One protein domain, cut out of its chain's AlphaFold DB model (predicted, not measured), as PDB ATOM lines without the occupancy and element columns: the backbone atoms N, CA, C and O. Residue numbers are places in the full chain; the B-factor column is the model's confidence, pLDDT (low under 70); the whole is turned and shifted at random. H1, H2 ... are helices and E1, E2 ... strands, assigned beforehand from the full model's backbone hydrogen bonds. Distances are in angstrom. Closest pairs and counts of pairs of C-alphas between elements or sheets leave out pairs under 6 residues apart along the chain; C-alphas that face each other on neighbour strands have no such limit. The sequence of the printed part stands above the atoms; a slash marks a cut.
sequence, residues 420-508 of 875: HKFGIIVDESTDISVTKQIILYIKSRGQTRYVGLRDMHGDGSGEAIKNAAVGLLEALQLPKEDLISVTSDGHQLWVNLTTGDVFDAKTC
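AT A GLANCE: This is residues 420 to 508 of the 875 residues of an uncharacterized protein of Perkinsus marinus (strain ATCC 50983 / TXsc) (UniProt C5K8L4). A strongly twisted sheet of four strands, E3, E2, E1 and E4, curls round one helix, H1, which covers one of its faces. Beyond the E4 edge of this sheet, and near the first residues of H1, a small hairpin of two short strands, E5 and E6, follows as a separate sheet. You are reading 89 printed residues with one named helix and six named strands, in the order E1, E2, E3, H1, E4, E5, E6; the class is mixed, helices and strands. The larger sheet runs E3, E2, E1, E4 and is mixed, while the smaller one is antiparallel. The whole is compact, with a radius of gyration of the C-alphas of 12.3 A, and rounded, with spans of 35 by 30 by 22 A.

IN THESE COORDINATES: Find C-alpha 422 at (-19.247, 15.660, 58.228); there E1 begins and runs to residue 427, 16.3 A on. Next come E2, residues 437 to 444, 23.0 A long, and E3, residues 447 to 455, the longest strand at 24.7 A. Look for C-alpha 462 at (-13.598, 17.632, 39.797), where H1 begins; it runs 21.1 A to residue 476. E4 holds residues 483 to 488 and measures 14.5 A. E5, residues 493 to 496, and E6, residues 501 to 504, are short; E6 ends at C-alpha 504, (-19.013, 12.028, 38.170).

HOW THE PARTS SIT: Start with E1, E2 and E3, a meander, each strand the antiparallel neighbour of the one before. E1 and E2 form a hairpin at 152 degrees, with N 425 and O 441 2.8 A apart; E2 and E3 form another at 156 degrees, with N 442 and O 449 2.8 A apart. On the other side of E1 is E4, parallel to it at 14 degrees, with N 424 and O 485 2.8 A apart. E3, H1 and E4 make a split strand-helix-strand unit, two strands running the same way with E2 and E1 between them; its crossover is right-handed. H1 is on this sheet, making two layers, a helix over one face; the closest C-alphas of H1 and E3 are those of Ala 468 and Arg 454, 6.7 A apart. In H1 every O i to N i+4 pair is within hydrogen-bond range. The closest C-alphas of E4 and E5 are those of Thr 487 and Leu 493, 6.0 A apart. E5 and E6 are an antiparallel hairpin, with N 496 and O 501 2.8 A apart. E4 and E6 are apart.

THE WHOLE: The C-alphas of His 420 and Val 434 are the two farthest apart, at 35.5 A. The printed part has no cut, and no link is long. Mean pLDDT of the printed part is 76.4; look for values under 70 at residues 429 to 435 and 490 to 508, which include E5 and E6.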
ATOM      1  N   HIS A 420     -17.108  13.796  64.997       92.81
ATOM      2  CA  HIS A 420     -18.365  13.884  64.249       92.81
ATOM      3  C   HIS A 420     -18.119  13.775  62.754       92.81
ATOM      4  O   HIS A 420     -17.416  14.594  62.174       92.81
ATOM      5  N   LYS A 421     -18.799  12.822  62.113       95.06
ATOM      6  CA  LYS A 421     -18.797  12.714  60.657       95.06
ATOM      7  C   LYS A 421     -19.433  13.946  60.000       95.06
ATOM      8  O   LYS A 421     -20.450  14.449  60.486       95.06
ATOM      9  N   PHE A 422     -18.871  14.405  58.886       95.75
ATOM     10  CA  PHE A 422     -19.247  15.660  58.228       95.75
ATOM     11  C   PHE A 422     -19.180  15.566  56.699       95.75
ATOM     12  O   PHE A 422     -18.475  14.729  56.156       95.75
ATOM     13  N   GLY A 423     -19.902  16.423  55.983       95.12
ATOM     14  CA  GLY A 423     -19.764  16.604  54.534       95.12
ATOM     15  C   GLY A 423     -19.111  17.945  54.204       95.12
ATOM     16  O   GLY A 423     -19.295  18.913  54.941       95.12
ATOM     17  N   ILE A 424     -18.379  18.026  53.096       94.81
ATOM     18  CA  ILE A 424     -17.909  19.291  52.516       94.81
ATOM     19  C   ILE A 424     -18.882  19.694  51.407       94.81
ATOM     20  O   ILE A 424     -19.153  18.908  50.501       94.81
ATOM     21  N   ILE A 425     -19.382  20.926  51.460       94.00
ATOM     22  CA  ILE A 425     -20.113  21.539  50.352       94.00
ATOM     23  C   ILE A 425     -19.161  22.525  49.685       94.00
ATOM     24  O   ILE A 425     -18.671  23.458  50.325       94.00
ATOM     25  N   VAL A 426     -18.887  22.286  48.411       92.25
ATOM     26  CA  VAL A 426     -18.146  23.187  47.540       92.25
ATOM     27  C   VAL A 426     -19.169  24.019  46.780       92.25
ATOM     28  O   VAL A 426     -20.072  23.472  46.162       92.25
ATOM     29  N   ASP A 427     -19.029  25.334  46.832       88.62
ATOM     30  CA  ASP A 427     -19.698  26.241  45.903       88.62
ATOM     31  C   ASP A 427     -18.659  26.560  44.812       88.62
ATOM     32  O   ASP A 427     -17.689  27.309  45.017       88.62
ATOM     33  N   GLU A 428     -18.813  25.873  43.673       72.12
ATOM     34  CA  GLU A 428     -18.178  26.162  42.387       72.12
ATOM     35  C   GLU A 428     -18.783  27.452  41.839       72.12
ATOM     36  O   GLU A 428     -19.436  27.484  40.796       72.12
ATOM     37  N   SER A 429     -18.547  28.557  42.537       58.72
ATOM     38  CA  SER A 429     -19.034  29.853  42.111       58.72
ATOM     39  C   SER A 429     -18.464  30.179  40.716       58.72
ATOM     40  O   SER A 429     -17.346  30.688  40.566       58.72
ATOM     41  N   THR A 430     -19.276  29.939  39.692       48.47
ATOM     42  CA  THR A 430     -18.922  29.965  38.265       48.47
ATOM     43  C   THR A 430     -18.395  31.331  37.808       48.47
ATOM     44  O   THR A 430     -17.469  31.416  37.002       48.47
ATOM     45  N   ASP A 431     -18.858  32.415  38.436       44.94
ATOM     46  CA  ASP A 431     -18.373  33.792  38.229       44.94
ATOM     47  C   ASP A 431     -17.141  34.184  39.090       44.94
ATOM     48  O   ASP A 431     -16.760  35.358  39.195       44.94
ATOM     49  N   ILE A 432     -16.475  33.219  39.734       45.59
ATOM     50  CA  ILE A 432     -15.104  33.378  40.251       45.59
ATOM     51  C   ILE A 432     -14.053  32.930  39.206       45.59
ATOM     52  O   ILE A 432     -12.858  33.099  39.432       45.59
ATOM     53  N   SER A 433     -14.474  32.534  37.999       41.81
ATOM     54  CA  SER A 433     -13.648  32.202  36.818       41.81
ATOM     55  C   SER A 433     -12.359  33.028  36.615       41.81
ATOM     56  O   SER A 433     -11.321  32.463  36.281       41.81
ATOM     57  N   VAL A 434     -12.377  34.341  36.881       52.00
ATOM     58  CA  VAL A 434     -11.196  35.232  36.778       52.00
ATOM     59  C   VAL A 434     -10.092  34.929  37.808       52.00
ATOM     60  O   VAL A 434      -8.922  35.181  37.534       52.00
ATOM     61  N   THR A 435     -10.433  34.423  38.997       53.34
ATOM     62  CA  THR A 435      -9.472  34.143  40.084       53.34
ATOM     63  C   THR A 435      -9.420  32.684  40.526       53.34
ATOM     64  O   THR A 435      -8.616  32.388  41.400       53.34
ATOM     65  N   LYS A 436     -10.217  31.782  39.927       76.19
ATOM     66  CA  LYS A 436     -10.211  30.332  40.204       76.19
ATOM     67  C   LYS A 436     -10.177  30.031  41.707       76.19
ATOM     68  O   LYS A 436      -9.218  29.462  42.204       76.19
ATOM     69  N   GLN A 437     -11.202  30.444  42.443       81.06
ATOM     70  CA  GLN A 437     -11.340  30.154  43.871       81.06
ATOM     71  C   GLN A 437     -12.687  29.476  44.111       81.06
ATOM     72  O   GLN A 437     -13.681  29.873  43.505       81.06
ATOM     73  N   ILE A 438     -12.707  28.487  44.995       85.94
ATOM     74  CA  ILE A 438     -13.922  27.821  45.475       85.94
ATOM     75  C   ILE A 438     -14.245  28.283  46.885       85.94
ATOM     76  O   ILE A 438     -13.339  28.554  47.679       85.94
ATOM     77  N   ILE A 439     -15.535  28.345  47.195       89.00
ATOM     78  CA  ILE A 439     -16.015  28.566  48.554       89.00
ATOM     79  C   ILE A 439     -16.285  27.197  49.185       89.00
ATOM     80  O   ILE A 439     -16.939  26.347  48.584       89.00
ATOM     81  N   LEU A 440     -15.763  26.978  50.391       91.19
ATOM     82  CA  LEU A 440     -15.882  25.720  51.121       91.19
ATOM     83  C   LEU A 440     -16.714  25.910  52.389       91.19
ATOM     84  O   LEU A 440     -16.359  26.689  53.280       91.19
ATOM     85  N   TYR A 441     -17.784  25.128  52.492       93.56
ATOM     86  CA  TYR A 441     -18.577  24.947  53.701       93.56
ATOM     87  C   TYR A 441     -18.400  23.520  54.225       93.56
ATOM     88  O   TYR A 441     -18.201  22.583  53.454       93.56
ATOM     89  N   ILE A 442     -18.537  23.330  55.535       94.69
ATOM     90  CA  ILE A 442     -18.673  22.006  56.145       94.69
ATOM     91  C   ILE A 442     -20.061  21.884  56.764       94.69
ATOM     92  O   ILE A 442     -20.514  22.759  57.504       94.69
ATOM     93  N   LYS A 443     -20.724  20.766  56.476       94.75
ATOM     94  CA  LYS A 443     -22.015  20.385  57.033       94.75
ATOM     95  C   LYS A 443     -21.850  19.221  58.005       94.75
ATOM     96  O   LYS A 443     -21.455  18.131  57.603       94.75
ATOM     97  N   SER A 444     -22.206  19.425  59.268       95.62
ATOM     98  CA  SER A 444     -22.225  18.380  60.296       95.62
ATOM     99  C   SER A 444     -23.491  18.503  61.136       95.62
ATOM    100  O   SER A 444     -23.962  19.604  61.410       95.62
ATOM    101  N   ARG A 445     -24.095  17.365  61.506       92.12
ATOM    102  CA  ARG A 445     -25.326  17.299  62.326       92.12
ATOM    103  C   ARG A 445     -26.486  18.191  61.833       92.12
ATOM    104  O   ARG A 445     -27.282  18.682  62.621       92.12
ATOM    105  N   GLY A 446     -26.585  18.398  60.518       91.50
ATOM    106  CA  GLY A 446     -27.610  19.240  59.889       91.50
ATOM    107  C   GLY A 446     -27.276  20.734  59.816       91.50
ATOM    108  O   GLY A 446     -27.852  21.416  58.973       91.50
ATOM    109  N   GLN A 447     -26.311  21.220  60.599       92.44
ATOM    110  CA  GLN A 447     -25.791  22.587  60.529       92.44
ATOM    111  C   GLN A 447     -24.714  22.702  59.445       92.44
ATOM    112  O   GLN A 447     -23.901  21.791  59.274       92.44
ATOM    113  N   THR A 448     -24.678  23.834  58.744       92.31
ATOM    114  CA  THR A 448     -23.647  24.172  57.752       92.31
ATOM    115  C   THR A 448     -22.868  25.382  58.254       92.31
ATOM    116  O   THR A 448     -23.476  26.375  58.637       92.31
ATOM    117  N   ARG A 449     -21.534  25.322  58.236       93.19
ATOM    118  CA  ARG A 449     -20.647  26.446  58.569       93.19
ATOM    119  C   ARG A 449     -19.717  26.734  57.399       93.19
ATOM    120  O   ARG A 449     -19.211  25.800  56.778       93.19
ATOM    121  N   TYR A 450     -19.474  28.005  57.100       90.94
ATOM    122  CA  TYR A 450     -18.447  28.385  56.128       90.94
ATOM    123  C   TYR A 450     -17.063  28.188  56.751       90.94
ATOM    124  O   TYR A 450     -16.859  28.482  57.930       90.94
ATOM    125  N   VAL A 451     -16.119  27.694  55.954       90.31
ATOM    126  CA  VAL A 451     -14.755  27.375  56.398       90.31
ATOM    127  C   VAL A 451     -13.736  28.273  55.718       90.31
ATOM    128  O   VAL A 451     -12.894  28.867  56.393       90.31
ATOM    129  N   GLY A 452     -13.808  28.394  54.392       88.56
ATOM    130  CA  GLY A 452     -12.958  29.345  53.697       88.56
ATOM    131  C   GLY A 452     -13.053  29.365  52.178       88.56
ATOM    132  O   GLY A 452     -13.637  28.480  51.553       88.56
ATOM    133  N   LEU A 453     -12.414  30.369  51.586       86.62
ATOM    134  CA  LEU A 453     -12.016  30.393  50.183       86.62
ATOM    135  C   LEU A 453     -10.726  29.597  49.996       86.62
ATOM    136  O   LEU A 453      -9.755  29.768  50.734       86.62
ATOM    137  N   ARG A 454     -10.667  28.796  48.933       85.56
ATOM    138  CA  ARG A 454      -9.414  28.202  48.457       85.56
ATOM    139  C   ARG A 454      -9.186  28.523  46.997       85.56
ATOM    140  O   ARG A 454     -10.092  28.379  46.182       85.56
ATOM    141  N   ASP A 455      -7.959  28.914  46.677       82.50
ATOM    142  CA  ASP A 455      -7.497  29.004  45.299       82.50
ATOM    143  C   ASP A 455      -7.470  27.586  44.701       82.50
ATOM    144  O   ASP A 455      -6.782  26.694  45.200       82.50
ATOM    145  N   MET A 456      -8.230  27.365  43.631       81.75
ATOM    146  CA  MET A 456      -8.113  26.187  42.785       81.75
ATOM    147  C   MET A 456      -6.898  26.337  41.876       81.75
ATOM    148  O   MET A 456      -6.926  27.021  40.847       81.75
ATOM    149  N   HIS A 457      -5.838  25.612  42.208       77.69
ATOM    150  CA  HIS A 457      -4.748  25.346  41.280       77.69
ATOM    151  C   HIS A 457      -5.191  24.294  40.252       77.69
ATOM    152  O   HIS A 457      -4.886  23.115  40.376       77.69
ATOM    153  N   GLY A 458      -5.953  24.723  39.243       79.81
ATOM    154  CA  GLY A 458      -6.460  23.835  38.198       79.81
ATOM    155  C   GLY A 458      -7.322  24.546  37.160       79.81
ATOM    156  O   GLY A 458      -7.379  25.772  37.096       79.81
ATOM    157  N   ASP A 459      -7.982  23.767  36.320       82.38
ATOM    158  CA  ASP A 459      -8.991  24.171  35.333       82.38
ATOM    159  C   ASP A 459     -10.413  24.281  35.915       82.38
ATOM    160  O   ASP A 459     -11.292  24.827  35.255       82.38
ATOM    161  N   GLY A 460     -10.620  23.826  37.155       79.94
ATOM    162  CA  GLY A 460     -11.946  23.669  37.759       79.94
ATOM    163  C   GLY A 460     -12.543  22.275  37.560       79.94
ATOM    164  O   GLY A 460     -13.707  22.069  37.874       79.94
ATOM    165  N   SER A 461     -11.761  21.308  37.066       84.56
ATOM    166  CA  SER A 461     -12.149  19.896  37.062       84.56
ATOM    167  C   SER A 461     -12.467  19.378  38.471       84.56
ATOM    168  O   SER A 461     -11.930  19.859  39.476       84.56
ATOM    169  N   GLY A 462     -13.279  18.319  38.541       83.12
ATOM    170  CA  GLY A 462     -13.598  17.632  39.797       83.12
ATOM    171  C   GLY A 462     -12.361  17.178  40.581       83.12
ATOM    172  O   GLY A 462     -12.377  17.190  41.809       83.12
ATOM    173  N   GLU A 463     -11.256  16.865  39.899       84.94
ATOM    174  CA  GLU A 463      -9.983  16.521  40.540       84.94
ATOM    175  C   GLU A 463      -9.291  17.755  41.154       84.94
ATOM    176  O   GLU A 463      -8.760  17.668  42.261       84.94
ATOM    177  N   ALA A 464      -9.351  18.936  40.526       86.00
ATOM    178  CA  ALA A 464      -8.868  20.179  41.142       86.00
ATOM    179  C   ALA A 464      -9.675  20.542  42.405       86.00
ATOM    180  O   ALA A 464      -9.104  20.946  43.421       86.00
ATOM    181  N   ILE A 465     -10.994  20.333  42.365       86.69
ATOM    182  CA  ILE A 465     -11.907  20.559  43.494       86.69
ATOM    183  C   ILE A 465     -11.646  19.562  44.625       86.69
ATOM    184  O   ILE A 465     -11.497  19.963  45.781       86.69
ATOM    185  N   LYS A 466     -11.518  18.269  44.300       87.56
ATOM    186  CA  LYS A 466     -11.143  17.210  45.244       87.56
ATOM    187  C   LYS A 466      -9.815  17.524  45.926       87.56
ATOM    188  O   LYS A 466      -9.746  17.461  47.150       87.56
ATOM    189  N   ASN A 467      -8.788  17.922  45.177       88.06
ATOM    190  CA  ASN A 467      -7.489  18.270  45.755       88.06
ATOM    191  C   ASN A 467      -7.555  19.517  46.652       88.06
ATOM    192  O   ASN A 467      -6.931  19.536  47.713       88.06
ATOM    193  N   ALA A 468      -8.366  20.520  46.309       87.19
ATOM    194  CA  ALA A 468      -8.593  21.676  47.178       87.19
ATOM    195  C   ALA A 468      -9.373  21.318  48.465       87.19
ATOM    196  O   ALA A 468      -9.040  21.817  49.544       87.19
ATOM    197  N   ALA A 469     -10.354  20.410  48.389       87.81
ATOM    198  CA  ALA A 469     -11.071  19.883  49.553       87.81
ATOM    199  C   ALA A 469     -10.164  19.015  50.452       87.81
ATOM    200  O   ALA A 469     -10.167  19.174  51.672       87.81
ATOM    201  N   VAL A 470      -9.326  18.154  49.866       89.50
ATOM    202  CA  VAL A 470      -8.324  17.354  50.593       89.50
ATOM    203  C   VAL A 470      -7.278  18.253  51.261       89.50
ATOM    204  O   VAL A 470      -6.986  18.065  52.441       89.50
ATOM    205  N   GLY A 471      -6.789  19.284  50.568       89.25
ATOM    206  CA  GLY A 471      -5.878  20.275  51.145       89.25
ATOM    207  C   GLY A 471      -6.495  21.071  52.304       89.25
ATOM    208  O   GLY A 471      -5.786  21.449  53.237       89.25
ATOM    209  N   LEU A 472      -7.819  21.289  52.305       86.12
ATOM    210  CA  LEU A 472      -8.524  21.856  53.458       86.12
ATOM    211  C   LEU A 472      -8.532  20.887  54.653       86.12
ATOM    212  O   LEU A 472      -8.223  21.314  55.766       86.12
ATOM    213  N   LEU A 473      -8.858  19.607  54.435       89.31
ATOM    214  CA  LEU A 473      -8.846  18.583  55.491       89.31
ATOM    215  C   LEU A 473      -7.473  18.476  56.158       89.31
ATOM    216  O   LEU A 473      -7.377  18.475  57.383       89.31
ATOM    217  N   GLU A 474      -6.414  18.433  55.350       91.00
ATOM    218  CA  GLU A 474      -5.033  18.334  55.821       91.00
ATOM    219  C   GLU A 474      -4.607  19.589  56.593       91.00
ATOM    220  O   GLU A 474      -4.036  19.474  57.679       91.00
ATOM    221  N   ALA A 475      -4.967  20.786  56.111       86.81
ATOM    222  CA  ALA A 475      -4.697  22.041  56.813       86.81
ATOM    223  C   ALA A 475      -5.419  22.145  58.173       86.81
ATOM    224  O   ALA A 475      -4.870  22.716  59.115       86.81
ATOM    225  N   LEU A 476      -6.627  21.586  58.294       87.19
ATOM    226  CA  LEU A 476      -7.375  21.533  59.558       87.19
ATOM    227  C   LEU A 476      -6.993  20.335  60.443       87.19
ATOM    228  O   LEU A 476      -7.347  20.313  61.624       87.19
ATOM    229  N   GLN A 477      -6.230  19.376  59.909       93.50
ATOM    230  CA  GLN A 477      -5.937  18.076  60.525       93.50
ATOM    231  C   GLN A 477      -7.220  17.298  60.867       93.50
ATOM    232  O   GLN A 477      -7.334  16.714  61.946       93.50
ATOM    233  N   LEU A 478      -8.203  17.331  59.964       89.88
ATOM    234  CA  LEU A 478      -9.426  16.538  60.071       89.88
ATOM    235  C   LEU A 478      -9.188  15.149  59.452       89.88
ATOM    236  O   LEU A 478      -8.641  15.071  58.347       89.88
ATOM    237  N   PRO A 479      -9.583  14.051  60.121       91.25
ATOM    238  CA  PRO A 479      -9.408  12.711  59.578       91.25
ATOM    239  C   PRO A 479     -10.280  12.525  58.330       91.25
ATOM    240  O   PRO A 479     -11.478  12.808  58.336       91.25
ATOM    241  N   LYS A 480      -9.678  12.007  57.253       92.88
ATOM    242  CA  LYS A 480     -10.378  11.739  55.980       92.88
ATOM    243  C   LYS A 480     -11.497  10.693  56.139       92.88
ATOM    244  O   LYS A 480     -12.432  10.680  55.352       92.88
ATOM    245  N   GLU A 481     -11.408   9.873  57.185       92.88
ATOM    246  CA  GLU A 481     -12.356   8.822  57.581       92.88
ATOM    247  C   GLU A 481     -13.723   9.361  58.049       92.88
ATOM    248  O   GLU A 481     -14.737   8.671  57.926       92.88
ATOM    249  N   ASP A 482     -13.760  10.593  58.576       93.50
ATOM    250  CA  ASP A 482     -14.986  11.239  59.066       93.50
ATOM    251  C   ASP A 482     -15.729  12.027  57.972       93.50
ATOM    252  O   ASP A 482     -16.873  12.443  58.174       93.50
ATOM    253  N   LEU A 483     -15.125  12.208  56.794       93.94
ATOM    254  CA  LEU A 483     -15.794  12.818  55.651       93.94
ATOM    255  C   LEU A 483     -16.842  11.835  55.075       93.94
ATOM    256  O   LEU A 483     -16.518  10.703  54.734       93.94
ATOM    257  N   ILE A 484     -18.107  12.265  54.977       93.94
ATOM    258  CA  ILE A 484     -19.265  11.493  54.468       93.94
ATOM    259  C   ILE A 484     -19.539  11.785  52.990       93.94
ATOM    260  O   ILE A 484     -20.019  10.920  52.261       93.94
ATOM    261  N   SER A 485     -19.284  13.015  52.555       92.25
ATOM    262  CA  SER A 485     -19.515  13.451  51.182       92.25
ATOM    263  C   SER A 485     -18.702  14.698  50.858       92.25
ATOM    264  O   SER A 485     -18.448  15.534  51.725       92.25
ATOM    265  N   VAL A 486     -18.351  14.851  49.585       92.25
ATOM    266  CA  VAL A 486     -18.077  16.156  48.978       92.25
ATOM    267  C   VAL A 486     -19.216  16.401  47.996       92.25
ATOM    268  O   VAL A 486     -19.583  15.490  47.261       92.25
ATOM    269  N   THR A 487     -19.820  17.585  48.007       90.94
ATOM    270  CA  THR A 487     -20.894  17.945  47.068       90.94
ATOM    271  C   THR A 487     -20.599  19.303  46.464       90.94
ATOM    272  O   THR A 487     -20.439  20.257  47.222       90.94
ATOM    273  N   SER A 488     -20.560  19.393  45.137       88.56
ATOM    274  CA  SER A 488     -20.522  20.664  44.414       88.56
ATOM    275  C   SER A 488     -21.923  21.034  43.902       88.56
ATOM    276  O   SER A 488     -22.763  20.160  43.669       88.56
ATOM    277  N   ASP A 489     -22.191  22.331  43.768       75.38
ATOM    278  CA  ASP A 489     -23.376  22.884  43.104       75.38
ATOM    279  C   ASP A 489     -23.293  22.805  41.564       75.38
ATOM    280  O   ASP A 489     -24.328  22.703  40.904       75.38
ATOM    281  N   GLY A 490     -22.080  22.794  40.997       63.34
ATOM    282  CA  GLY A 490     -21.804  22.646  39.561       63.34
ATOM    283  C   GLY A 490     -21.659  21.196  39.074       63.34
ATOM    284  O   GLY A 490     -22.022  20.892  37.934       63.34
ATOM    285  N   HIS A 491     -21.175  20.286  39.927       53.75
ATOM    286  CA  HIS A 491     -21.126  18.838  39.677       53.75
ATOM    287  C   HIS A 491     -21.576  18.053  40.913       53.75
ATOM    288  O   HIS A 491     -21.032  18.211  42.007       53.75
ATOM    289  N   GLN A 492     -22.480  17.088  40.720       45.59
ATOM    290  CA  GLN A 492     -22.689  16.020  41.701       45.59
ATOM    291  C   GLN A 492     -21.502  15.050  41.670       45.59
ATOM    292  O   GLN A 492     -21.578  13.954  41.122       45.59
ATOM    293  N   LEU A 493     -20.391  15.500  42.247       51.88
ATOM    294  CA  LEU A 493     -19.141  14.769  42.337       51.88
ATOM    295  C   LEU A 493     -19.148  13.894  43.603       51.88
ATOM    296  O   LEU A 493     -18.612  14.273  44.644       51.88
ATOM    297  N   TRP A 494     -19.805  12.738  43.539       48.84
ATOM    298  CA  TRP A 494     -19.924  11.828  44.679       48.84
ATOM    299  C   TRP A 494     -18.594  11.095  44.902       48.84
ATOM    300  O   TRP A 494     -18.323  10.058  44.302       48.84
ATOM    301  N   VAL A 495     -17.732  11.616  45.774       54.03
ATOM    302  CA  VAL A 495     -16.508  10.896  46.166       54.03
ATOM    303  C   VAL A 495     -16.888   9.705  47.053       54.03
ATOM    304  O   VAL A 495     -17.476   9.894  48.117       54.03
ATOM    305  N   ASN A 496     -16.548   8.481  46.640       44.53
ATOM    306  CA  ASN A 496     -16.732   7.285  47.462       44.53
ATOM    307  C   ASN A 496     -15.564   7.143  48.443       44.53
ATOM    308  O   ASN A 496     -14.418   6.896  48.069       44.53
ATOM    309  N   LEU A 497     -15.859   7.317  49.726       51.12
ATOM    310  CA  LEU A 497     -14.852   7.647  50.735       51.12
ATOM    311  C   LEU A 497     -14.132   6.446  51.350       51.12
ATOM    312  O   LEU A 497     -13.165   6.633  52.083       51.12
ATOM    313  N   THR A 498     -14.536   5.220  51.016       39.69
ATOM    314  CA  THR A 498     -13.765   4.010  51.350       39.69
ATOM    315  C   THR A 498     -12.671   3.688  50.333       39.69
ATOM    316  O   THR A 498     -11.744   2.959  50.678       39.69
ATOM    317  N   THR A 499     -12.743   4.224  49.109       50.28
ATOM    318  CA  THR A 499     -11.758   3.967  48.040       50.28
ATOM    319  C   THR A 499     -11.031   5.225  47.554       50.28
ATOM    320  O   THR A 499      -9.902   5.130  47.083       50.28
ATOM    321  N   GLY A 500     -11.631   6.411  47.712       43.53
ATOM    322  CA  GLY A 500     -11.115   7.679  47.176       43.53
ATOM    323  C   GLY A 500     -11.522   7.954  45.721       43.53
ATOM    324  O   GLY A 500     -11.088   8.960  45.142       43.53
ATOM    325  N   ASP A 501     -12.357   7.082  45.148       43.53
ATOM    326  CA  ASP A 501     -12.843   7.186  43.774       43.53
ATOM    327  C   ASP A 501     -13.859   8.317  43.621       43.53
ATOM    328  O   ASP A 501     -14.684   8.581  44.499       43.53
ATOM    329  N   VAL A 502     -13.805   8.979  42.472       43.53
ATOM    330  CA  VAL A 502     -14.683  10.088  42.108       43.53
ATOM    331  C   VAL A 502     -15.796   9.553  41.213       43.53
ATOM    332  O   VAL A 502     -15.516   9.138  40.093       43.53
ATOM    333  N   PHE A 503     -17.048   9.594  41.671       42.22
ATOM    334  CA  PHE A 503     -18.202   9.394  40.795       42.22
ATOM    335  C   PHE A 503     -18.630  10.751  40.231       42.22
ATOM    336  O   PHE A 503     -19.194  11.579  40.948       42.22
ATOM    337  N   ASP A 504     -18.359  10.977  38.947       43.72
ATOM    338  CA  ASP A 504     -19.013  12.028  38.170       43.72
ATOM    339  C   ASP A 504     -20.319  11.461  37.594       43.72
ATOM    340  O   ASP A 504     -20.321  10.440  36.903       43.72
ATOM    341  N   ALA A 505     -21.441  12.129  37.868       35.78
ATOM    342  CA  ALA A 505     -22.747  11.753  37.334       35.78
ATOM    343  C   ALA A 505     -22.784  11.718  35.790       35.78
ATOM    344  O   ALA A 505     -23.597  10.993  35.224       35.78
ATOM    345  N   LYS A 506     -21.889  12.446  35.101       36.62
ATOM    346  CA  LYS A 506     -21.763  12.430  33.630       36.62
ATOM    347  C   LYS A 506     -20.984  11.236  33.076       36.62
ATOM    348  O   LYS A 506     -21.017  11.013  31.870       36.62
ATOM    349  N   THR A 507     -20.287  10.479  33.921       38.81
ATOM    350  CA  THR A 507     -19.544   9.266  33.531       38.81
ATOM    351  C   THR A 507     -20.127   8.008  34.180       38.81
ATOM    352  O   THR A 507     -19.422   7.016  34.356       38.81
ATOM    353  N   CYS A 508     -21.396   8.065  34.590       40.59
ATOM    354  CA  CYS A 508     -22.090   6.987  35.286       40.59
ATOM    355  C   CYS A 508     -22.246   5.772  34.357       40.59
ATOM    356  O   CYS A 508     -22.820   5.893  33.274       40.59
TER     357      CYS A 508